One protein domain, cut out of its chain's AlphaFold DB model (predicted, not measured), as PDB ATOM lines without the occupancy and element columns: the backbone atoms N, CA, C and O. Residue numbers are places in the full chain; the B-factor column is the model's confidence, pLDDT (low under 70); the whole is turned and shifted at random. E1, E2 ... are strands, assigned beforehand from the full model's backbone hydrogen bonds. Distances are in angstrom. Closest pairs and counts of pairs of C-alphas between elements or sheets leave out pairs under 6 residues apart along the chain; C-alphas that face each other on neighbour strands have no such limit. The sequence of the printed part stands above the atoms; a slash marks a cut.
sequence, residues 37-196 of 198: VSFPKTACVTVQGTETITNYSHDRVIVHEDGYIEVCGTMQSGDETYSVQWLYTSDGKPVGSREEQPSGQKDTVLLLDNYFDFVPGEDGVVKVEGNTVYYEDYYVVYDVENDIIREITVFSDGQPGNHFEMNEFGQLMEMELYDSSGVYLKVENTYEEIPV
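AT A GLANCE: This is residues 37 to 196 of the 198 residues of an uncharacterized protein of Lachnospiraceae bacterium NSJ-29 (UniProt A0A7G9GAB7). One long, curled wall of thirteen antiparallel strands bends at E2, where its E6 to E3 end folds back partly face to face with E1, while the other end, E12 to E7, runs on as an open slab. A long link, residues 110 to 126, crosses the open side from one edge strand, E6, to the other, E7. The printed part has 160 residues, with no named helix and thirteen named strands, E1 to E13 in turn along the chain; the class is all strand. The sheet's order is E6 E5 E4 E3 E2 E1 E13 E12 E11 E10 E9 E8 E7. The whole is compact, with a radius of gyration of the C-alphas of 17.6 A and spans of 47 by 39 by 26 A.

IN THESE COORDINATES: E1, residues 37 to 47, begins at C-alpha 37, (-35.926, 8.377, -3.395), and is 29.1 A long. E2, residues 50 to 63, is 38.7 A long and bends by 59 degrees at residue 59. E3 is residues 69 to 77, 24.7 A, and E4 is residues 80 to 88, 25.5 A. E5 is residues 94 to 100, E6 residues 106 to 109, E7 residues 127 to 129 and E8 residues 132 to 134. E9, residues 138 to 145, is 23.4 A long and E10, residues 148 to 156, 24.0 A. E11, residues 159 to 166, bends by 56 degrees at residue 162. E12 is residues 172 to 179. E13, residues 182 to 195, is 39.5 A long and ends at C-alpha 195, (-40.337, 5.289, -7.296).

HOW THE PARTS SIT: E1 and E2 form an antiparallel hairpin at 165 degrees, with N 45 and O 52 2.9 A apart. E1 to E6 make a meander, each strand the antiparallel neighbour of the one before; E7 to E13 make another. E1 and E13 are antiparallel neighbours at 161 degrees, N 44 and O 188 being 2.8 A apart. This is a folded sheet, bent back on itself into two leaves that face each other: E6 E5 E4 E3 face E1 E13 E12 E11 E10 E9 E8 E7, with E2 as the hinge. Across the leaves, the closest C-alphas of E1 and E4 are those of Val 37 and Tyr 88, 7.4 A apart. At the edge strand E6, N 107 and O 99 of E5 are 2.8 A apart. At the edge strand E7, N 129 and O 132 of E8 are 2.9 A apart. E6 and E7 are apart.

THE WHOLE: The farthest C-alphas, of Glu 65 and Asp 157, are 51.4 A apart. The printed part has no cut. The link from E6 to E7, 17 residues, is long; the others are tight. The sheet is twisted. Mean pLDDT of the printed part is 82.9; residues 107 to 124 are under 70.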
ATOM      1  N   VAL A  37     -36.372   7.622  -4.566       90.81
ATOM      2  CA  VAL A  37     -35.926   8.377  -3.395       90.81
ATOM      3  C   VAL A  37     -36.069   7.504  -2.162       90.81
ATOM      4  O   VAL A  37     -37.030   6.746  -2.042       90.81
ATOM      5  N   SER A  38     -35.111   7.608  -1.249       90.06
ATOM      6  CA  SER A  38     -35.140   6.889   0.022       90.06
ATOM      7  C   SER A  38     -35.940   7.692   1.051       90.06
ATOM      8  O   SER A  38     -35.517   8.760   1.511       90.06
ATOM      9  N   PHE A  39     -37.136   7.212   1.374       91.94
ATOM     10  CA  PHE A  39     -38.088   7.873   2.262       91.94
ATOM     11  C   PHE A  39     -38.159   7.156   3.611       91.94
ATOM     12  O   PHE A  39     -38.165   5.923   3.625       91.94
ATOM     13  N   PRO A  40     -38.200   7.879   4.746       90.75
ATOM     14  CA  PRO A  40     -38.349   7.237   6.043       90.75
ATOM     15  C   PRO A  40     -39.630   6.412   6.088       90.75
ATOM     16  O   PRO A  40     -40.674   6.837   5.608       90.75
ATOM     17  N   LYS A  41     -39.550   5.240   6.703       94.38
ATOM     18  CA  LYS A  41     -40.676   4.325   6.888       94.38
ATOM     19  C   LYS A  41     -41.036   4.210   8.362       94.38
ATOM     20  O   LYS A  41     -42.188   4.389   8.750       94.38
ATOM     21  N   THR A  42     -40.035   3.946   9.192       94.81
ATOM     22  CA  THR A  42     -40.199   3.799  10.637       94.81
ATOM     23  C   THR A  42     -38.964   4.335  11.339       94.81
ATOM     24  O   THR A  42     -37.857   4.044  10.892       94.81
ATOM     25  N   ALA A  43     -39.161   5.061  12.435       92.38
ATOM     26  CA  ALA A  43     -38.116   5.416  13.387       92.38
ATOM     27  C   ALA A  43     -38.459   4.795  14.745       92.38
ATOM     28  O   ALA A  43     -39.553   5.005  15.272       92.38
ATOM     29  N   CYS A  44     -37.544   4.009  15.297       94.81
ATOM     30  CA  CYS A  44     -37.635   3.456  16.638       94.81
ATOM     31  C   CYS A  44     -36.674   4.225  17.539       94.81
ATOM     32  O   CYS A  44     -35.465   4.184  17.328       94.81
ATOM     33  N   VAL A  45     -37.203   4.946  18.525       92.88
ATOM     34  CA  VAL A  45     -36.405   5.707  19.486       92.88
ATOM     35  C   VAL A  45     -36.545   5.061  20.852       92.88
ATOM     36  O   VAL A  45     -37.629   5.045  21.431       92.88
ATOM     37  N   THR A  46     -35.439   4.569  21.394       94.81
ATOM     38  CA  THR A  46     -35.365   4.054  22.759       94.81
ATOM     39  C   THR A  46     -34.609   5.038  23.639       94.81
ATOM     40  O   THR A  46     -33.402   5.211  23.490       94.81
ATOM     41  N   VAL A  47     -35.307   5.656  24.594       92.56
ATOM     42  CA  VAL A  47     -34.718   6.552  25.600       92.56
ATOM     43  C   VAL A  47     -34.763   5.865  26.955       92.56
ATOM     44  O   VAL A  47     -35.844   5.590  27.475       92.56
ATOM     45  N   GLN A  48     -33.600   5.573  27.539       89.44
ATOM     46  CA  GLN A  48     -33.481   4.933  28.857       89.44
ATOM     47  C   GLN A  48     -34.360   3.671  28.998       89.44
ATOM     48  O   GLN A  48     -34.986   3.433  30.032       89.44
ATOM     49  N   GLY A  49     -34.445   2.871  27.930       87.44
ATOM     50  CA  GLY A  49     -35.252   1.647  27.868       87.44
ATOM     51  C   GLY A  49     -36.744   1.848  27.568       87.44
ATOM     52  O   GLY A  49     -37.479   0.865  27.522       87.44
ATOM     53  N   THR A  50     -37.203   3.084  27.358       93.19
ATOM     54  CA  THR A  50     -38.565   3.377  26.885       93.19
ATOM     55  C   THR A  50     -38.562   3.558  25.375       93.19
ATOM     56  O   THR A  50     -37.899   4.458  24.868       93.19
ATOM     57  N   GLU A  51     -39.323   2.721  24.675       94.75
ATOM     58  CA  GLU A  51     -39.415   2.715  23.215       94.75
ATOM     59  C   GLU A  51     -40.581   3.583  22.720       94.75
ATOM     60  O   GLU A  51     -41.696   3.519  23.241       94.75
ATOM     61  N   THR A  52     -40.323   4.388  21.692       93.38
ATOM     62  CA  THR A  52     -41.320   5.118  20.906       93.38
ATOM     63  C   THR A  52     -41.128   4.772  19.439       93.38
ATOM     64  O   THR A  52     -40.034   4.925  18.902       93.38
ATOM     65  N   ILE A  53     -42.200   4.322  18.788       94.44
ATOM     66  CA  ILE A  53     -42.193   4.002  17.361       94.44
ATOM     67  C   ILE A  53     -42.948   5.093  16.611       94.44
ATOM     68  O   ILE A  53     -44.128   5.345  16.870       94.44
ATOM     69  N   THR A  54     -42.272   5.688  15.642       93.69
ATOM     70  CA  THR A  54     -42.838   6.636  14.694       93.69
ATOM     71  C   THR A  54     -42.968   5.964  13.334       93.69
ATOM     72  O   THR A  54     -42.017   5.356  12.846       93.69
ATOM     73  N   ASN A  55     -44.143   6.061  12.715       96.00
ATOM     74  CA  ASN A  55     -44.399   5.510  11.385       96.00
ATOM     75  C   ASN A  55     -44.629   6.629  10.385       96.00
ATOM     76  O   ASN A  55     -45.396   7.554  10.645       96.00
ATOM     77  N   TYR A  56     -44.019   6.497   9.221       94.56
ATOM     78  CA  TYR A  56     -44.166   7.418   8.113       94.56
ATOM     79  C   TYR A  56     -44.966   6.745   7.003       94.56
ATOM     80  O   TYR A  56     -44.896   5.535   6.784       94.56
ATOM     81  N   SER A  57     -45.750   7.543   6.298       94.81
ATOM     82  CA  SER A  57     -46.406   7.136   5.065       94.81
ATOM     83  C   SER A  57     -46.329   8.278   4.073       94.81
ATOM     84  O   SER A  57     -46.300   9.440   4.475       94.81
ATOM     85  N   HIS A  58     -46.312   7.957   2.788       94.00
ATOM     86  CA  HIS A  58     -46.346   8.946   1.724       94.00
ATOM     87  C   HIS A  58     -47.663   8.838   0.952       94.00
ATOM     88  O   HIS A  58     -48.207   7.748   0.767       94.00
ATOM     89  N   ASP A  59     -48.171   9.968   0.474       92.19
ATOM     90  CA  ASP A  59     -49.385  10.026  -0.347       92.19
ATOM     91  C   ASP A  59     -49.128  10.651  -1.721       92.19
ATOM     92  O   ASP A  59     -49.858  10.372  -2.676       92.19
ATOM     93  N   ARG A  60     -48.071  11.462  -1.852       92.69
ATOM     94  CA  ARG A  60     -47.784  12.185  -3.090       92.69
ATOM     95  C   ARG A  60     -46.293  12.405  -3.309       92.69
ATOM     96  O   ARG A  60     -45.586  12.841  -2.410       92.69
ATOM     97  N   VAL A  61     -45.862  12.200  -4.552       94.38
ATOM     98  CA  VAL A  61     -44.543  12.599  -5.056       94.38
ATOM     99  C   VAL A  61     -44.743  13.708  -6.087       94.38
ATOM    100  O   VAL A  61     -45.598  13.592  -6.965       94.38
ATOM    101  N   ILE A  62     -43.989  14.794  -5.968       92.94
ATOM    102  CA  ILE A  62     -44.011  15.942  -6.875       92.94
ATOM    103  C   ILE A  62     -42.604  16.113  -7.437       92.94
ATOM    104  O   ILE A  62     -41.643  16.190  -6.679       92.94
ATOM    105  N   VAL A  63     -42.489  16.199  -8.760       92.12
ATOM    106  CA  VAL A  63     -41.241  16.579  -9.431       92.12
ATOM    107  C   VAL A  63     -41.398  18.011  -9.921       92.12
ATOM    108  O   VAL A  63     -42.279  18.304 -10.731       92.12
ATOM    109  N   HIS A  64     -40.577  18.906  -9.387       88.62
ATOM    110  CA  HIS A  64     -40.563  20.324  -9.726       88.62
ATOM    111  C   HIS A  64     -39.879  20.559 -11.081       88.62
ATOM    112  O   HIS A  64     -39.115  19.725 -11.567       88.62
ATOM    113  N   GLU A  65     -40.152  21.703 -11.720       88.31
ATOM    114  CA  GLU A  65     -39.605  22.029 -13.053       88.31
ATOM    115  C   GLU A  65     -38.068  22.106 -13.079       88.31
ATOM    116  O   GLU A  65     -37.446  21.848 -14.109       88.31
ATOM    117  N   ASP A  66     -37.459  22.451 -11.946       85.94
ATOM    118  CA  ASP A  66     -36.009  22.496 -11.732       85.94
ATOM    119  C   ASP A  66     -35.398  21.118 -11.409       85.94
ATOM    120  O   ASP A  66     -34.182  20.996 -11.251       85.94
ATOM    121  N   GLY A  67     -36.229  20.075 -11.362       84.75
ATOM    122  CA  GLY A  67     -35.837  18.697 -11.108       84.75
ATOM    123  C   GLY A  67     -35.823  18.305  -9.635       84.75
ATOM    124  O   GLY A  67     -35.597  17.130  -9.368       84.75
ATOM    125  N   TYR A  68     -36.074  19.215  -8.685       88.12
ATOM    126  CA  TYR A  68     -36.216  18.825  -7.280       88.12
ATOM    127  C   TYR A  68     -37.423  17.913  -7.090       88.12
ATOM    128  O   TYR A  68     -38.448  18.046  -7.759       88.12
ATOM    129  N   ILE A  69     -37.303  16.986  -6.150       91.94
ATOM    130  CA  ILE A  69     -38.335  15.998  -5.862       91.94
ATOM    131  C   ILE A  69     -38.835  16.257  -4.453       91.94
ATOM    132  O   ILE A  69     -38.059  16.452  -3.521       91.94
ATOM    133  N   GLU A  70     -40.144  16.256  -4.302       92.56
ATOM    134  CA  GLU A  70     -40.813  16.449  -3.034       92.56
ATOM    135  C   GLU A  70     -41.719  15.255  -2.761       92.56
ATOM    136  O   GLU A  70     -42.570  14.908  -3.579       92.56
ATOM    137  N   VAL A  71     -41.552  14.641  -1.595       93.56
ATOM    138  CA  VAL A  71     -42.438  13.589  -1.103       93.56
ATOM    139  C   VAL A  71     -43.255  14.155   0.049       93.56
ATOM    140  O   VAL A  71     -42.707  14.522   1.088       93.56
ATOM    141  N   CYS A  72     -44.567  14.245  -0.143       93.56
ATOM    142  CA  CYS A  72     -45.512  14.589   0.912       93.56
ATOM    143  C   CYS A  72     -46.041  13.315   1.571       93.56
ATOM    144  O   CYS A  72     -46.170  12.267   0.926       93.56
ATOM    145  N   GLY A  73     -46.367  13.425   2.852       93.94
ATOM    146  CA  GLY A  73     -46.868  12.299   3.607       93.94
ATOM    147  C   GLY A  73     -47.384  12.660   4.986       93.94
ATOM    148  O   GLY A  73     -47.614  13.826   5.321       93.94
ATOM    149  N   THR A  74     -47.523  11.627   5.808       94.44
ATOM    150  CA  THR A  74     -47.852  11.762   7.224       94.44
ATOM    151  C   THR A  74     -46.854  11.018   8.096       94.44
ATOM    152  O   THR A  74     -46.292  10.000   7.694       94.44
ATOM    153  N   MET A  75     -46.658  11.535   9.303       92.75
ATOM    154  CA  MET A  75     -45.903  10.903  10.375       92.75
ATOM    155  C   MET A  75     -46.852  10.650  11.544       92.75
ATOM    156  O   MET A  75     -47.522  11.572  12.003       92.75
ATOM    157  N   GLN A  76     -46.906   9.417  12.033       93.38
ATOM    158  CA  GLN A  76     -47.646   9.025  13.228       93.38
ATOM    159  C   GLN A  76     -46.658   8.754  14.359       93.38
ATOM    160  O   GLN A  76     -45.850   7.832  14.246       93.38
ATOM    161  N   SER A  77     -46.758   9.504  15.453       87.69
ATOM    162  CA  SER A  77     -45.967   9.286  16.666       87.69
ATOM    163  C   SER A  77     -46.898   9.226  17.872       87.69
ATOM    164  O   SER A  77     -47.589  10.194  18.186       87.69
ATOM    165  N   GLY A  78     -46.986   8.058  18.516       87.56
ATOM    166  CA  GLY A  78     -48.008   7.809  19.536       87.56
ATOM    167  C   GLY A  78     -49.421   8.006  18.971       87.56
ATOM    168  O   GLY A  78     -49.768   7.401  17.956       87.56
ATOM    169  N   ASP A  79     -50.211   8.875  19.601       87.38
ATOM    170  CA  ASP A  79     -51.582   9.213  19.184       87.38
ATOM    171  C   ASP A  79     -51.654  10.432  18.241       87.38
ATOM    172  O   ASP A  79     -52.738  10.820  17.802       87.38
ATOM    173  N   GLU A  80     -50.516  11.038  17.903       89.12
ATOM    174  CA  GLU A  80     -50.453  12.271  17.122       89.12
ATOM    175  C   GLU A  80     -50.041  12.013  15.670       89.12
ATOM    176  O   GLU A  80     -49.111  11.255  15.387       89.12
ATOM    177  N   THR A  81     -50.735  12.679  14.746       92.00
ATOM    178  CA  THR A  81     -50.449  12.639  13.309       92.00
ATOM    179  C   THR A  81     -49.972  14.005  12.836       92.00
ATOM    180  O   THR A  81     -50.625  15.019  13.078       92.00
ATOM    181  N   TYR A  82     -48.877  14.019  12.093       89.88
ATOM    182  CA  TYR A  82     -48.232  15.207  11.550       89.88
ATOM    183  C   TYR A  82     -48.224  15.125  10.028       89.88
ATOM    184  O   TYR A  82     -48.124  14.035   9.462       89.88
ATOM    185  N   SER A  83     -48.308  16.273   9.359       90.94
ATOM    186  CA  SER A  83     -48.018  16.331   7.921       90.94
ATOM    187  C   SER A  83     -46.517  16.479   7.731       90.94
ATOM    188  O   SER A  83     -45.895  17.288   8.419       90.94
ATOM    189  N   VAL A  84     -45.939  15.720   6.804       90.69
ATOM    190  CA  VAL A  84     -44.501  15.774   6.523       90.69
ATOM    191  C   VAL A  84     -44.227  16.019   5.050       90.69
ATOM    192  O   VAL A  84     -44.993  15.622   4.171       90.69
ATOM    193  N   GLN A  85     -43.114  16.688   4.790       90.75
ATOM    194  CA  GLN A  85     -42.602  16.970   3.459       90.75
ATOM    195  C   GLN A  85     -41.108  16.669   3.454       90.75
ATOM    196  O   GLN A  85     -40.380  17.191   4.293       90.75
ATOM    197  N   TRP A  86     -40.658  15.849   2.513       89.94
ATOM    198  CA  TRP A  86     -39.253  15.517   2.300       89.94
ATOM    199  C   TRP A  86     -38.810  16.026   0.938       89.94
ATOM    200  O   TRP A  86     -39.507  15.833  -0.056       89.94
ATOM    201  N   LEU A  87     -37.667  16.698   0.902       88.62
ATOM    202  CA  LEU A  87     -37.094  17.296  -0.296       88.62
ATOM    203  C   LEU A  87     -35.840  16.539  -0.700       88.62
ATOM    204  O   LEU A  87     -34.979  16.256   0.135       88.62
ATOM    205  N   TYR A  88     -35.729  16.283  -1.995       87.81
ATOM    206  CA  TYR A  88     -34.611  15.596  -2.611       87.81
ATOM    207  C   TYR A  88     -34.122  16.368  -3.833       87.81
ATOM    208  O   TYR A  88     -34.890  17.047  -4.520       87.81
ATOM    209  N   THR A  89     -32.834  16.245  -4.121       86.25
ATOM    210  CA  THR A  89     -32.238  16.697  -5.377       86.25
ATOM    211  C   THR A  89     -32.788  15.902  -6.564       86.25
ATOM    212  O   THR A  89     -33.413  14.850  -6.415       86.25
ATOM    213  N   SER A  90     -32.490  16.362  -7.780       85.50
ATOM    214  CA  SER A  90     -32.901  15.687  -9.017       85.50
ATOM    215  C   SER A  90     -32.313  14.289  -9.224       85.50
ATOM    216  O   SER A  90     -32.828  13.524 -10.034       85.50
ATOM    217  N   ASP A  91     -31.222  13.954  -8.535       83.94
ATOM    218  CA  ASP A  91     -30.622  12.615  -8.505       83.94
ATOM    219  C   ASP A  91     -31.094  11.768  -7.308       83.94
ATOM    220  O   ASP A  91     -30.599  10.662  -7.112       83.94
ATOM    221  N   GLY A  92     -32.079  12.254  -6.544       83.00
ATOM    222  CA  GLY A  92     -32.743  11.513  -5.474       83.00
ATOM    223  C   GLY A  92     -32.041  11.559  -4.115       83.00
ATOM    224  O   GLY A  92     -32.404  10.792  -3.223       83.00
ATOM    225  N   LYS A  93     -31.062  12.453  -3.924       83.88
ATOM    226  CA  LYS A  93     -30.380  12.625  -2.632       83.88
ATOM    227  C   LYS A  93     -31.213  13.495  -1.688       83.88
ATOM    228  O   LYS A  93     -31.753  14.505  -2.134       83.88
ATOM    229  N   PRO A  94     -31.314  13.151  -0.397       83.31
ATOM    230  CA  PRO A  94     -32.077  13.928   0.576       83.31
ATOM    231  C   PRO A  94     -31.444  15.308   0.819       83.31
ATOM    232  O   PRO A  94     -30.224  15.445   0.925       83.31
ATOM    233  N   VAL A  95     -32.293  16.335   0.912       81.88
ATOM    234  CA  VAL A  95     -31.908  17.754   1.071       81.88
ATOM    235  C   VAL A  95     -32.483  18.366   2.339       81.88
ATOM    236  O   VAL A  95     -31.812  19.141   3.015       81.88
ATOM    237  N   GLY A  96     -33.733  18.045   2.661       79.38
ATOM    238  CA  GLY A  96     -34.416  18.614   3.813       79.38
ATOM    239  C   GLY A  96     -35.697  17.871   4.139       79.38
ATOM    240  O   GLY A  96     -36.242  17.169   3.286       79.38
ATOM    241  N   SER A  97     -36.231  18.104   5.331       81.88
ATOM    242  CA  SER A  97     -37.620  17.781   5.622       81.88
ATOM    243  C   SER A  97     -38.301  18.878   6.436       81.88
ATOM    244  O   SER A  97     -37.679  19.790   6.986       81.88
ATOM    245  N   ARG A  98     -39.627  18.838   6.436       83.31
ATOM    246  CA  ARG A  98     -40.488  19.753   7.173       83.31
ATOM    247  C   ARG A  98     -41.613  18.964   7.804       83.31
ATOM    248  O   ARG A  98     -42.240  18.147   7.130       83.31
ATOM    249  N   GLU A  99     -41.909  19.293   9.049       84.38
ATOM    250  CA  GLU A  99     -43.007  18.705   9.802       84.38
ATOM    251  C   GLU A  99     -43.995  19.805  10.191       84.38
ATOM    252  O   GLU A  99     -43.625  20.927  10.545       84.38
ATOM    253  N   GLU A 100     -45.282  19.511  10.073       82.25
ATOM    254  CA  GLU A 100     -46.353  20.418  10.465       82.25
ATOM    255  C   GLU A 100     -47.269  19.710  11.459       82.25
ATOM    256  O   GLU A 100     -47.922  18.708  11.144       82.25
ATOM    257  N   GLN A 101     -47.282  20.241  12.682       78.88
ATOM    258  CA  GLN A 101     -48.114  19.762  13.773       78.88
ATOM    259  C   GLN A 101     -49.600  20.030  13.495       78.88
ATOM    260  O   GLN A 101     -49.933  20.992  12.795       78.88
ATOM    261  N   PRO A 102     -50.527  19.298  14.144       74.88
ATOM    262  CA  PRO A 102     -51.960  19.606  14.095       74.88
ATOM    263  C   PRO A 102     -52.308  21.045  14.503       74.88
ATOM    264  O   PRO A 102     -53.308  21.602  14.057       74.88
ATOM    265  N   SER A 103     -51.476  21.658  15.349       82.12
ATOM    266  CA  SER A 103     -51.593  23.056  15.778       82.12
ATOM    267  C   SER A 103     -51.286  24.072  14.663       82.12
ATOM    268  O   SER A 103     -51.504  25.269  14.853       82.12
ATOM    269  N   GLY A 104     -50.776  23.620  13.511       76.56
ATOM    270  CA  GLY A 104     -50.252  24.454  12.427       76.56
ATOM    271  C   GLY A 104     -48.838  24.980  12.691       76.56
ATOM    272  O   GLY A 104     -48.298  25.743  11.885       76.56
ATOM    273  N   GLN A 105     -48.227  24.601  13.822       77.19
ATOM    274  CA  GLN A 105     -46.818  24.870  14.070       77.19
ATOM    275  C   GLN A 105     -45.972  24.070  13.079       77.19
ATOM    276  O   GLN A 105     -46.161  22.870  12.898       77.19
ATOM    277  N   LYS A 106     -45.048  24.768  12.424       73.00
ATOM    278  CA  LYS A 106     -44.132  24.198  11.442       73.00
ATOM    279  C   LYS A 106     -42.785  23.999  12.100       73.00
ATOM    280  O   LYS A 106     -42.059  24.974  12.299       73.00
ATOM    281  N   ASP A 107     -42.476  22.752  12.403       64.81
ATOM    282  CA  ASP A 107     -41.172  22.363  12.897       64.81
ATOM    283  C   ASP A 107     -40.268  22.093  11.690       64.81
ATOM    284  O   ASP A 107     -40.645  21.473  10.690       64.81
ATOM    285  N   THR A 108     -39.077  22.682  11.728       57.59
ATOM    286  CA  THR A 108     -38.069  22.441  10.696       57.59
ATOM    287  C   THR A 108     -37.201  21.309  11.196       57.59
ATOM    288  O   THR A 108     -36.454  21.494  12.156       57.59
ATOM    289  N   VAL A 109     -37.302  20.147  10.558       52.44
ATOM    290  CA  VAL A 109     -36.358  19.066  10.807       52.44
ATOM    291  C   VAL A 109     -35.106  19.370  10.000       52.44
ATOM    292  O   VAL A 109     -35.098  19.361   8.769       52.44
ATOM    293  N   LEU A 110     -34.044  19.717  10.726       50.00
ATOM    294  CA  LEU A 110     -32.701  19.724  10.176       50.00
ATOM    295  C   LEU A 110     -32.327  18.283   9.842       50.00
ATOM    296  O   LEU A 110     -32.291  17.432  10.730       50.00
ATOM    297  N   LEU A 111     -32.008  18.027   8.577       53.53
ATOM    298  CA  LEU A 111     -31.266  16.827   8.234       53.53
ATOM    299  C   LEU A 111     -29.894  16.911   8.899       53.53
ATOM    300  O   LEU A 111     -29.113  17.818   8.615       53.53
ATOM    301  N   LEU A 112     -29.580  15.919   9.725       48.50
ATOM    302  CA  LEU A 112     -28.191  15.568  10.033       48.50
ATOM    303  C   LEU A 112     -27.468  15.012   8.779       48.50
ATOM    304  O   LEU A 112     -26.252  14.864   8.775       48.50
ATOM    305  N   ASP A 113     -28.217  14.771   7.696       50.66
ATOM    306  CA  ASP A 113     -27.882  13.848   6.610       50.66
ATOM    307  C   ASP A 113     -27.141  14.463   5.407       50.66
ATOM    308  O   ASP A 113     -26.976  13.797   4.391       50.66
ATOM    309  N   ASN A 114     -26.687  15.722   5.467       43.28
ATOM    310  CA  ASN A 114     -25.770  16.256   4.437       43.28
ATOM    311  C   ASN A 114     -24.927  17.472   4.864       43.28
ATOM    312  O   ASN A 114     -24.396  18.185   4.016       43.28
ATOM    313  N   TYR A 115     -24.782  17.734   6.162       43.22
ATOM    314  CA  TYR A 115     -24.010  18.883   6.647       43.22
ATOM    315  C   TYR A 115     -23.127  18.512   7.841       43.22
ATOM    316  O   TYR A 115     -23.171  19.128   8.899       43.22
ATOM    317  N   PHE A 116     -22.232  17.551   7.634       47.19
ATOM    318  CA  PHE A 116     -20.877  17.781   8.114       47.19
ATOM    319  C   PHE A 116     -20.097  18.346   6.933       47.19
ATOM    320  O   PHE A 116     -19.253  17.672   6.351       47.19
ATOM    321  N   ASP A 117     -20.389  19.602   6.565       42.50
ATOM    322  CA  ASP A 117     -19.312  20.427   6.029       42.50
ATOM    323  C   ASP A 117     -18.215  20.285   7.080       42.50
ATOM    324  O   ASP A 117     -18.395  20.688   8.234       42.50
ATOM    325  N   PHE A 118     -17.140  19.585   6.725       47.12
ATOM    326  CA  PHE A 118     -15.951  19.506   7.546       47.12
ATOM    327  C   PHE A 118     -15.405  20.931   7.587       47.12
ATOM    328  O   PHE A 118     -14.549  21.321   6.797       47.12
ATOM    329  N   VAL A 119     -15.974  21.747   8.466       42.94
ATOM    330  CA  VAL A 119     -15.383  22.976   8.937       42.94
ATOM    331  C   VAL A 119     -14.601  22.512  10.153       42.94
ATOM    332  O   VAL A 119     -15.180  22.385  11.234       42.94
ATOM    333  N   PRO A 120     -13.293  22.217  10.034       48.16
ATOM    334  CA  PRO A 120     -12.410  22.334  11.172       48.16
ATOM    335  C   PRO A 120     -12.405  23.830  11.498       48.16
ATOM    336  O   PRO A 120     -11.556  24.595  11.044       48.16
ATOM    337  N   GLY A 121     -13.474  24.263  12.160       41.28
ATOM    338  CA  GLY A 121     -13.617  25.594  12.697       41.28
ATOM    339  C   GLY A 121     -12.618  25.741  13.825       41.28
ATOM    340  O   GLY A 121     -12.188  24.758  14.425       41.28
ATOM    341  N   GLU A 122     -12.237  26.979  14.080       48.84
ATOM    342  CA  GLU A 122     -11.210  27.461  15.006       48.84
ATOM    343  C   GLU A 122     -11.436  27.090  16.505       48.84
ATOM    344  O   GLU A 122     -10.871  27.733  17.386       48.84
ATOM    345  N   ASP A 123     -12.196  26.028  16.807       53.16
ATOM    346  CA  ASP A 123     -12.843  25.696  18.086       53.16
ATOM    347  C   ASP A 123     -12.327  24.385  18.738       53.16
ATOM    348  O   ASP A 123     -13.099  23.506  19.116       53.16
ATOM    349  N   GLY A 124     -11.009  24.221  18.902       62.62
ATOM    350  CA  GLY A 124     -10.460  23.153  19.768       62.62
ATOM    351  C   GLY A 124     -10.175  21.797  19.103       62.62
ATOM    352  O   GLY A 124      -9.964  20.800  19.794       62.62
ATOM    353  N   VAL A 125     -10.107  21.744  17.769       70.06
ATOM    354  CA  VAL A 125      -9.513  20.600  17.055       70.06
ATOM    355  C   VAL A 125      -8.002  20.587  17.299       70.06
ATOM    356  O   VAL A 125      -7.286  21.513  16.916       70.06
ATOM    357  N   VAL A 126      -7.501  19.516  17.912       72.38
ATOM    358  CA  VAL A 126      -6.079  19.343  18.240       72.38
ATOM    359  C   VAL A 126      -5.303  18.804  17.039       72.38
ATOM    360  O   VAL A 126      -4.163  19.210  16.799       72.38
ATOM    361  N   LYS A 127      -5.892  17.860  16.289       78.75
ATOM    362  CA  LYS A 127      -5.214  17.154  15.190       78.75
ATOM    363  C   LYS A 127      -6.207  16.455  14.262       78.75
ATOM    364  O   LYS A 127      -7.242  15.984  14.713       78.75
ATOM    365  N   VAL A 128      -5.844  16.301  12.990       78.69
ATOM    366  CA  VAL A 128      -6.546  15.435  12.028       78.69
ATOM    367  C   VAL A 128      -5.549  14.434  11.440       78.69
ATOM    368  O   VAL A 128      -4.465  14.831  11.008       78.69
ATOM    369  N   GLU A 129      -5.893  13.146  11.427       77.81
ATOM    370  CA  GLU A 129      -5.107  12.071  10.806       77.81
ATOM    371  C   GLU A 129      -5.998  11.133   9.997       77.81
ATOM    372  O   GLU A 129      -6.766  10.357  10.558       77.81
ATOM    373  N   GLY A 130      -5.865  11.169   8.668       83.56
ATOM    374  CA  GLY A 130      -6.749  10.400   7.791       83.56
ATOM    375  C   GLY A 130      -8.204  10.790   8.041       83.56
ATOM    376  O   GLY A 130      -8.534  11.971   7.958       83.56
ATOM    377  N   ASN A 131      -9.031   9.811   8.407       83.38
ATOM    378  CA  ASN A 131     -10.438  10.024   8.745       83.38
ATOM    379  C   ASN A 131     -10.680  10.185  10.259       83.38
ATOM    380  O   ASN A 131     -11.810  10.045  10.719       83.38
ATOM    381  N   THR A 132      -9.638  10.439  11.051       83.06
ATOM    382  CA  THR A 132      -9.748  10.634  12.502       83.06
ATOM    383  C   THR A 132      -9.513  12.094  12.870       83.06
ATOM    384  O   THR A 132      -8.520  12.696  12.455       83.06
ATOM    385  N   VAL A 133     -10.388  12.651  13.704       82.62
ATOM    386  CA  VAL A 133     -10.295  14.009  14.253       82.62
ATOM    387  C   VAL A 133     -10.118  13.934  15.759       82.62
ATOM    388  O   VAL A 133     -10.911  13.304  16.449       82.62
ATOM    389  N   TYR A 134      -9.089  14.588  16.277       83.00
ATOM    390  CA  TYR A 134      -8.771  14.631  17.697       83.00
ATOM    391  C   TYR A 134      -9.158  15.982  18.293       83.00
ATOM    392  O   TYR A 134      -8.776  17.031  17.766       83.00
ATOM    393  N   TYR A 135      -9.840  15.928  19.428       82.12
ATOM    394  CA  TYR A 135     -10.154  17.040  20.320       82.12
ATOM    395  C   TYR A 135      -9.358  16.883  21.624       82.12
ATOM    396  O   TYR A 135      -8.584  15.934  21.771       82.12
ATOM    397  N   GLU A 136      -9.508  17.822  22.559       81.69
ATOM    398  CA  GLU A 136      -8.772  17.786  23.833       81.69
ATOM    399  C   GLU A 136      -9.089  16.528  24.661       81.69
ATOM    400  O   GLU A 136      -8.164  15.871  25.136       81.69
ATOM    401  N   ASP A 137     -10.370  16.156  24.759       82.06
ATOM    402  CA  ASP A 137     -10.840  15.080  25.652       82.06
ATOM    403  C   ASP A 137     -11.342  13.820  24.917       82.06
ATOM    404  O   ASP A 137     -11.658  12.806  25.540       82.06
ATOM    405  N   TYR A 138     -11.451  13.860  23.587       84.31
ATOM    406  CA  TYR A 138     -12.010  12.765  22.788       84.31
ATOM    407  C   TYR A 138     -11.503  12.804  21.344       84.31
ATOM    408  O   TYR A 138     -10.893  13.779  20.903       84.31
ATOM    409  N   TYR A 139     -11.756  11.745  20.580       84.50
ATOM    410  CA  TYR A 139     -11.532  11.739  19.135       84.50
ATOM    411  C   TYR A 139     -12.707  11.104  18.401       84.50
ATOM    412  O   TYR A 139     -13.454  10.308  18.960       84.50
ATOM    413  N   VAL A 140     -12.880  11.468  17.139       86.94
ATOM    414  CA  VAL A 140     -13.960  10.991  16.279       86.94
ATOM    415  C   VAL A 140     -13.339  10.316  15.071       86.94
ATOM    416  O   VAL A 140     -12.440  10.873  14.444       86.94
ATOM    417  N   VAL A 141     -13.799   9.111  14.764       87.31
ATOM    418  CA  VAL A 141     -13.411   8.364  13.568       87.31
ATOM    419  C   VAL A 141     -14.584   8.377  12.606       87.31
ATOM    420  O   VAL A 141     -15.699   8.029  12.989       87.31
ATOM    421  N   TYR A 142     -14.311   8.767  11.369       86.31
ATOM    422  CA  TYR A 142     -15.272   8.761  10.278       86.31
ATOM    423  C   TYR A 142     -14.948   7.605   9.328       86.31
ATOM    424  O   TYR A 142     -13.803   7.452   8.894       86.31
ATOM    425  N   ASP A 143     -15.945   6.806   8.967       88.06
ATOM    426  CA  ASP A 143     -15.858   5.964   7.775       88.06
ATOM    427  C   ASP A 143     -16.534   6.688   6.613       88.06
ATOM    428  O   ASP A 143     -17.653   7.185   6.743       88.06
ATOM    429  N   VAL A 144     -15.830   6.800   5.489       83.38
ATOM    430  CA  VAL A 144     -16.261   7.589   4.333       83.38
ATOM    431  C   VAL A 144     -16.129   6.739   3.081       83.38
ATOM    432  O   VAL A 144     -15.037   6.294   2.725       83.38
ATOM    433  N   GLU A 145     -17.238   6.581   2.369       81.75
ATOM    434  CA  GLU A 145     -17.314   5.847   1.113       81.75
ATOM    435  C   GLU A 145     -18.051   6.703   0.081       81.75
ATOM    436  O   GLU A 145     -19.119   7.241   0.359       81.75
ATOM    437  N   ASN A 146     -17.487   6.836  -1.123       80.81
ATOM    438  CA  ASN A 146     -18.072   7.628  -2.217       80.81
ATOM    439  C   ASN A 146     -18.420   9.075  -1.814       80.81
ATOM    440  O   ASN A 146     -19.473   9.587  -2.190       80.81
ATOM    441  N   ASP A 147     -17.533   9.712  -1.044       74.88
ATOM    442  CA  ASP A 147     -17.698  11.067  -0.497       74.88
ATOM    443  C   ASP A 147     -18.894  11.221   0.469       74.88
ATOM    444  O   ASP A 147     -19.338  12.334   0.744       74.88
ATOM    445  N   ILE A 148     -19.405  10.108   1.007       75.81
ATOM    446  CA  ILE A 148     -20.506  10.058   1.974       75.81
ATOM    447  C   ILE A 148     -19.994   9.418   3.263       75.81
ATOM    448  O   ILE A 148     -19.378   8.350   3.239       75.81
ATOM    449  N   ILE A 149     -20.262  10.055   4.403       81.94
ATOM    450  CA  ILE A 149     -19.995   9.463   5.716       81.94
ATOM    451  C   ILE A 149     -20.932   8.261   5.891       81.94
ATOM    452  O   ILE A 149     -22.151   8.395   5.790       81.94
ATOM    453  N   ARG A 150     -20.355   7.077   6.096       87.75
ATOM    454  CA  ARG A 150     -21.074   5.814   6.319       87.75
ATOM    455  C   ARG A 150     -21.233   5.520   7.801       87.75
ATOM    456  O   ARG A 150     -22.260   4.988   8.204       87.75
ATOM    457  N   GLU A 151     -20.227   5.892   8.582       91.06
ATOM    458  CA  GLU A 151     -20.172   5.627  10.009       91.06
ATOM    459  C   GLU A 151     -19.438   6.762  10.729       91.06
ATOM    460  O   GLU A 151     -18.471   7.330  10.207       91.06
ATOM    461  N   ILE A 152     -19.877   7.078  11.944       88.75
ATOM    462  CA  ILE A 152     -19.173   7.966  12.867       88.75
ATOM    463  C   ILE A 152     -19.076   7.255  14.207       88.75
ATOM    464  O   ILE A 152     -20.096   6.911  14.798       88.75
ATOM    465  N   THR A 153     -17.862   7.112  14.729       89.62
ATOM    466  CA  THR A 153     -17.654   6.613  16.091       89.62
ATOM    467  C   THR A 153     -16.847   7.620  16.901       89.62
ATOM    468  O   THR A 153     -15.730   7.998  16.539       89.62
ATOM    469  N   VAL A 154     -17.422   8.065  18.015       87.69
ATOM    470  CA  VAL A 154     -16.813   8.983  18.979       87.69
ATOM    471  C   VAL A 154     -16.170   8.167  20.090       87.69
ATOM    472  O   VAL A 154     -16.815   7.317  20.696       87.69
ATOM    473  N   PHE A 155     -14.909   8.444  20.394       85.88
ATOM    474  CA  PHE A 155     -14.141   7.773  21.432       85.88
ATOM    475  C   PHE A 155     -13.724   8.757  22.518       85.88
ATOM    476  O   PHE A 155     -12.979   9.699  22.248       85.88
ATOM    477  N   SER A 156     -14.116   8.469  23.755       81.69
ATOM    478  CA  SER A 156     -13.702   9.215  24.948       81.69
ATOM    479  C   SER A 156     -12.891   8.289  25.847       81.69
ATOM    480  O   SER A 156     -13.267   7.133  26.043       81.69
ATOM    481  N   ASP A 157     -11.735   8.746  26.335       81.25
ATOM    482  CA  ASP A 157     -10.792   7.929  27.124       81.25
ATOM    483  C   ASP A 157     -10.415   6.575  26.474       81.25
ATOM    484  O   ASP A 157     -10.106   5.586  27.142       81.25
ATOM    485  N   GLY A 158     -10.440   6.513  25.137       71.69
ATOM    486  CA  GLY A 158     -10.135   5.301  24.370       71.69
ATOM    487  C   GLY A 158     -11.226   4.224  24.400       71.69
ATOM    488  O   GLY A 158     -10.959   3.093  23.993       71.69
ATOM    489  N   GLN A 159     -12.434   4.536  24.876       74.62
ATOM    490  CA  GLN A 159     -13.618   3.681  24.752       74.62
ATOM    491  C   GLN A 159     -14.592   4.276  23.729       74.62
ATOM    492  O   GLN A 159     -14.745   5.500  23.701       74.62
ATOM    493  N   PRO A 160     -15.242   3.450  22.887       71.75
ATOM    494  CA  PRO A 160     -16.310   3.935  22.025       71.75
ATOM    495  C   PRO A 160     -17.459   4.437  22.904       71.75
ATOM    496  O   PRO A 160     -17.965   3.713  23.762       71.75
ATOM    497  N   GLY A 161     -17.791   5.710  22.729       81.19
ATOM    498  CA  GLY A 161     -19.012   6.328  23.210       81.19
ATOM    499  C   GLY A 161     -20.010   6.315  22.064       81.19
ATOM    500  O   GLY A 161     -20.441   5.259  21.632       81.19
ATOM    501  N   ASN A 162     -20.341   7.490  21.537       86.38
ATOM    502  CA  ASN A 162     -21.411   7.632  20.554       86.38
ATOM    503  C   ASN A 162     -21.083   6.977  19.207       86.38
ATOM    504  O   ASN A 162     -19.962   7.097  18.710       86.38
ATOM    505  N   HIS A 163     -22.090   6.366  18.596       90.06
ATOM    506  CA  HIS A 163     -21.984   5.677  17.320       90.06
ATOM    507  C   HIS A 163     -23.146   6.068  16.405       90.06
ATOM    508  O   HIS A 163     -24.275   6.246  16.865       90.06
ATOM    509  N   PHE A 164     -22.856   6.231  15.120       91.06
ATOM    510  CA  PHE A 164     -23.817   6.611  14.094       91.06
ATOM    511  C   PHE A 164     -23.536   5.802  12.833       91.06
ATOM    512  O   PHE A 164     -22.388   5.747  12.394       91.06
ATOM    513  N   GLU A 165     -24.578   5.255  12.222       92.38
ATOM    514  CA  GLU A 165     -24.521   4.563  10.936       92.38
ATOM    515  C   GLU A 165     -25.473   5.246   9.953       92.38
ATOM    516  O   GLU A 165     -26.601   5.595  10.305       92.38
ATOM    517  N   MET A 166     -25.039   5.425   8.707       87.94
ATOM    518  CA  MET A 166     -25.824   6.040   7.638       87.94
ATOM    519  C   MET A 166     -26.065   5.056   6.484       87.94
ATOM    520  O   MET A 166     -25.270   4.152   6.231       87.94
ATOM    521  N   ASN A 167     -27.107   5.256   5.676       87.19
ATOM    522  CA  ASN A 167     -27.326   4.533   4.411       87.19
ATOM    523  C   ASN A 167     -26.579   5.182   3.235       87.19
ATOM    524  O   ASN A 167     -26.045   6.278   3.378       87.19
ATOM    525  N   GLU A 168     -26.556   4.539   2.064       85.38
ATOM    526  CA  GLU A 168     -25.802   4.997   0.877       85.38
ATOM    527  C   GLU A 168     -26.149   6.416   0.379       85.38
ATOM    528  O   GLU A 168     -25.437   6.960  -0.461       85.38
ATOM    529  N   PHE A 169     -27.212   7.030   0.907       81.06
ATOM    530  CA  PHE A 169     -27.640   8.397   0.616       81.06
ATOM    531  C   PHE A 169     -27.251   9.412   1.702       81.06
ATOM    532  O   PHE A 169     -27.605  10.583   1.579       81.06
ATOM    533  N   GLY A 170     -26.541   8.976   2.747       78.12
ATOM    534  CA  GLY A 170     -26.150   9.794   3.897       78.12
ATOM    535  C   GLY A 170     -27.214   9.891   4.992       78.12
ATOM    536  O   GLY A 170     -27.038  10.677   5.915       78.12
ATOM    537  N   GLN A 171     -28.299   9.110   4.920       83.88
ATOM    538  CA  GLN A 171     -29.380   9.173   5.909       83.88
ATOM    539  C   GLN A 171     -29.081   8.306   7.121       83.88
ATOM    540  O   GLN A 171     -28.702   7.147   6.954       83.88
ATOM    541  N   LEU A 172     -29.294   8.840   8.320       87.31
ATOM    542  CA  LEU A 172     -29.081   8.123   9.575       87.31
ATOM    543  C   LEU A 172     -29.914   6.832   9.669       87.31
ATOM    544  O   LEU A 172     -31.129   6.887   9.826       87.31
ATOM    545  N   MET A 173     -29.261   5.675   9.663       91.94
ATOM    546  CA  MET A 173     -29.860   4.360   9.913       91.94
ATOM    547  C   MET A 173     -29.879   4.023  11.398       91.94
ATOM    548  O   MET A 173     -30.904   3.585  11.910       91.94
ATOM    549  N   GLU A 174     -28.767   4.253  12.090       94.06
ATOM    550  CA  GLU A 174     -28.628   3.938  13.508       94.06
ATOM    551  C   GLU A 174     -27.902   5.066  14.238       94.06
ATOM    552  O   GLU A 174     -26.972   5.673  13.711       94.06
ATOM    553  N   MET A 175     -28.331   5.352  15.463       92.00
ATOM    554  CA  MET A 175     -27.621   6.208  16.404       92.00
ATOM    555  C   MET A 175     -27.650   5.567  17.778       92.00
ATOM    556  O   MET A 175     -28.719   5.230  18.281       92.00
ATOM    557  N   GLU A 176     -26.502   5.508  18.431       92.56
ATOM    558  CA  GLU A 176     -26.383   5.148  19.836       92.56
ATOM    559  C   GLU A 176     -25.603   6.238  20.567       92.56
ATOM    560  O   GLU A 176     -24.457   6.537  20.227       92.56
ATOM    561  N   LEU A 177     -26.220   6.838  21.585       88.38
ATOM    562  CA  LEU A 177     -25.552   7.774  22.485       88.38
ATOM    563  C   LEU A 177     -25.354   7.130  23.853       88.38
ATOM    564  O   LEU A 177     -26.260   6.494  24.403       88.38
ATOM    565  N   TYR A 178     -24.164   7.332  24.404       87.25
ATOM    566  CA  TYR A 178     -23.697   6.637  25.596       87.25
ATOM    567  C   TYR A 178     -23.539   7.596  26.775       87.25
ATOM    568  O   TYR A 178     -23.069   8.724  26.631       87.25
ATOM    569  N   ASP A 179     -23.915   7.120  27.958       83.88
ATOM    570  CA  ASP A 179     -23.591   7.732  29.242       83.88
ATOM    571  C   ASP A 179     -22.843   6.723  30.133       83.88
ATOM    572  O   ASP A 179     -22.482   5.622  29.709       83.88
ATOM    573  N   SER A 180     -22.590   7.081  31.393       82.06
ATOM    574  CA  SER A 180     -21.882   6.215  32.349       82.06
ATOM    575  C   SER A 180     -22.548   4.854  32.622       82.06
ATOM    576  O   SER A 180     -21.923   3.983  33.225       82.06
ATOM    577  N   SER A 181     -23.808   4.675  32.226       84.00
ATOM    578  CA  SER A 181     -24.622   3.472  32.423       84.00
ATOM    579  C   SER A 181     -24.780   2.637  31.144       84.00
ATOM    580  O   SER A 181     -25.391   1.568  31.205       84.00
ATOM    581  N   GLY A 182     -24.237   3.089  30.007       86.38
ATOM    582  CA  GLY A 182     -24.374   2.452  28.692       86.38
ATOM    583  C   GLY A 182     -25.163   3.315  27.705       86.38
ATOM    584  O   GLY A 182     -25.178   4.538  27.817       86.38
ATOM    585  N   VAL A 183     -25.813   2.681  26.725       89.31
ATOM    586  CA  VAL A 183     -26.651   3.380  25.737       89.31
ATOM    587  C   VAL A 183     -27.865   3.992  26.439       89.31
ATOM    588  O   VAL A 183     -28.722   3.268  26.949       89.31
ATOM    589  N   TYR A 184     -27.951   5.323  26.463       90.25
ATOM    590  CA  TYR A 184     -29.098   6.037  27.034       90.25
ATOM    591  C   TYR A 184     -30.110   6.460  25.966       90.25
ATOM    592  O   TYR A 184     -31.287   6.648  26.286       90.25
ATOM    593  N   LEU A 185     -29.662   6.603  24.716       89.81
ATOM    594  CA  LEU A 185     -30.491   6.883  23.553       89.81
ATOM    595  C   LEU A 185     -30.069   5.959  22.414       89.81
ATOM    596  O   LEU A 185     -28.906   5.980  22.018       89.81
ATOM    597  N   LYS A 186     -31.024   5.210  21.868       94.25
ATOM    598  CA  LYS A 186     -30.874   4.486  20.608       94.25
ATOM    599  C   LYS A 186     -31.928   4.959  19.617       94.25
ATOM    600  O   LYS A 186     -33.089   5.104  19.995       94.25
ATOM    601  N   VAL A 187     -31.530   5.198  18.375       91.00
ATOM    602  CA  VAL A 187     -32.429   5.481  17.254       91.00
ATOM    603  C   VAL A 187     -32.143   4.473  16.157       91.00
ATOM    604  O   VAL A 187     -30.993   4.324  15.762       91.00
ATOM    605  N   GLU A 188     -33.178   3.815  15.654       95.75
ATOM    606  CA  GLU A 188     -33.108   2.928  14.493       95.75
ATOM    607  C   GLU A 188     -34.131   3.395  13.461       95.75
ATOM    608  O   GLU A 188     -35.341   3.371  13.705       95.75
ATOM    609  N   ASN A 189     -33.653   3.824  12.301       91.81
ATOM    610  CA  ASN A 189     -34.483   4.246  11.190       91.81
ATOM    611  C   ASN A 189     -34.496   3.174  10.107       91.81
ATOM    612  O   ASN A 189     -33.491   2.551   9.774       91.81
ATOM    613  N   THR A 190     -35.657   3.008   9.497       94.88
ATOM    614  CA  THR A 190     -35.812   2.233   8.273       94.88
ATOM    615  C   THR A 190     -36.329   3.141   7.182       94.88
ATOM    616  O   THR A 190     -37.142   4.034   7.430       94.88
ATOM    617  N   TYR A 191     -35.868   2.882   5.967       93.00
ATOM    618  CA  TYR A 191     -36.245   3.633   4.786       93.00
ATOM    619  C   TYR A 191     -36.813   2.690   3.735       93.00
ATOM    620  O   TYR A 191     -36.521   1.491   3.714       93.00
ATOM    621  N   GLU A 192     -37.633   3.240   2.856       93.62
ATOM    622  CA  GLU A 192     -38.130   2.560   1.675       93.62
ATOM    623  C   GLU A 192     -37.817   3.369   0.421       93.62
ATOM    624  O   GLU A 192     -37.823   4.600   0.431       93.62
ATOM    625  N   GLU A 193     -37.532   2.667  -0.672       92.31
ATOM    626  CA  GLU A 193     -37.394   3.311  -1.971       92.31
ATOM    627  C   GLU A 193     -38.781   3.618  -2.541       92.31
ATOM    628  O   GLU A 193     -39.563   2.710  -2.838       92.31
ATOM    629  N   ILE A 194     -39.063   4.901  -2.749       90.94
ATOM    630  CA  ILE A 194     -40.252   5.359  -3.460       90.94
ATOM    631  C   ILE A 194     -39.874   5.610  -4.919       90.94
ATOM    632  O   ILE A 194     -38.973   6.413  -5.178       90.94
ATOM    633  N   PRO A 195     -40.549   4.977  -5.893       88.81
ATOM    634  CA  PRO A 195     -40.337   5.289  -7.296       88.81
ATOM    635  C   PRO A 195     -40.841   6.701  -7.607       88.81
ATOM    636  O   PRO A 195     -41.965   7.081  -7.284       88.81
ATOM    637  N   VAL A 196     -40.009   7.464  -8.299       85.19
ATOM    638  CA  VAL A 196     -40.340   8.765  -8.864       85.19
ATOM    639  C   VAL A 196     -40.870   8.494 -10.267       85.19
ATOM    640  O   VAL A 196     -40.111   8.284 -11.218       85.19
TER     641      VAL A 196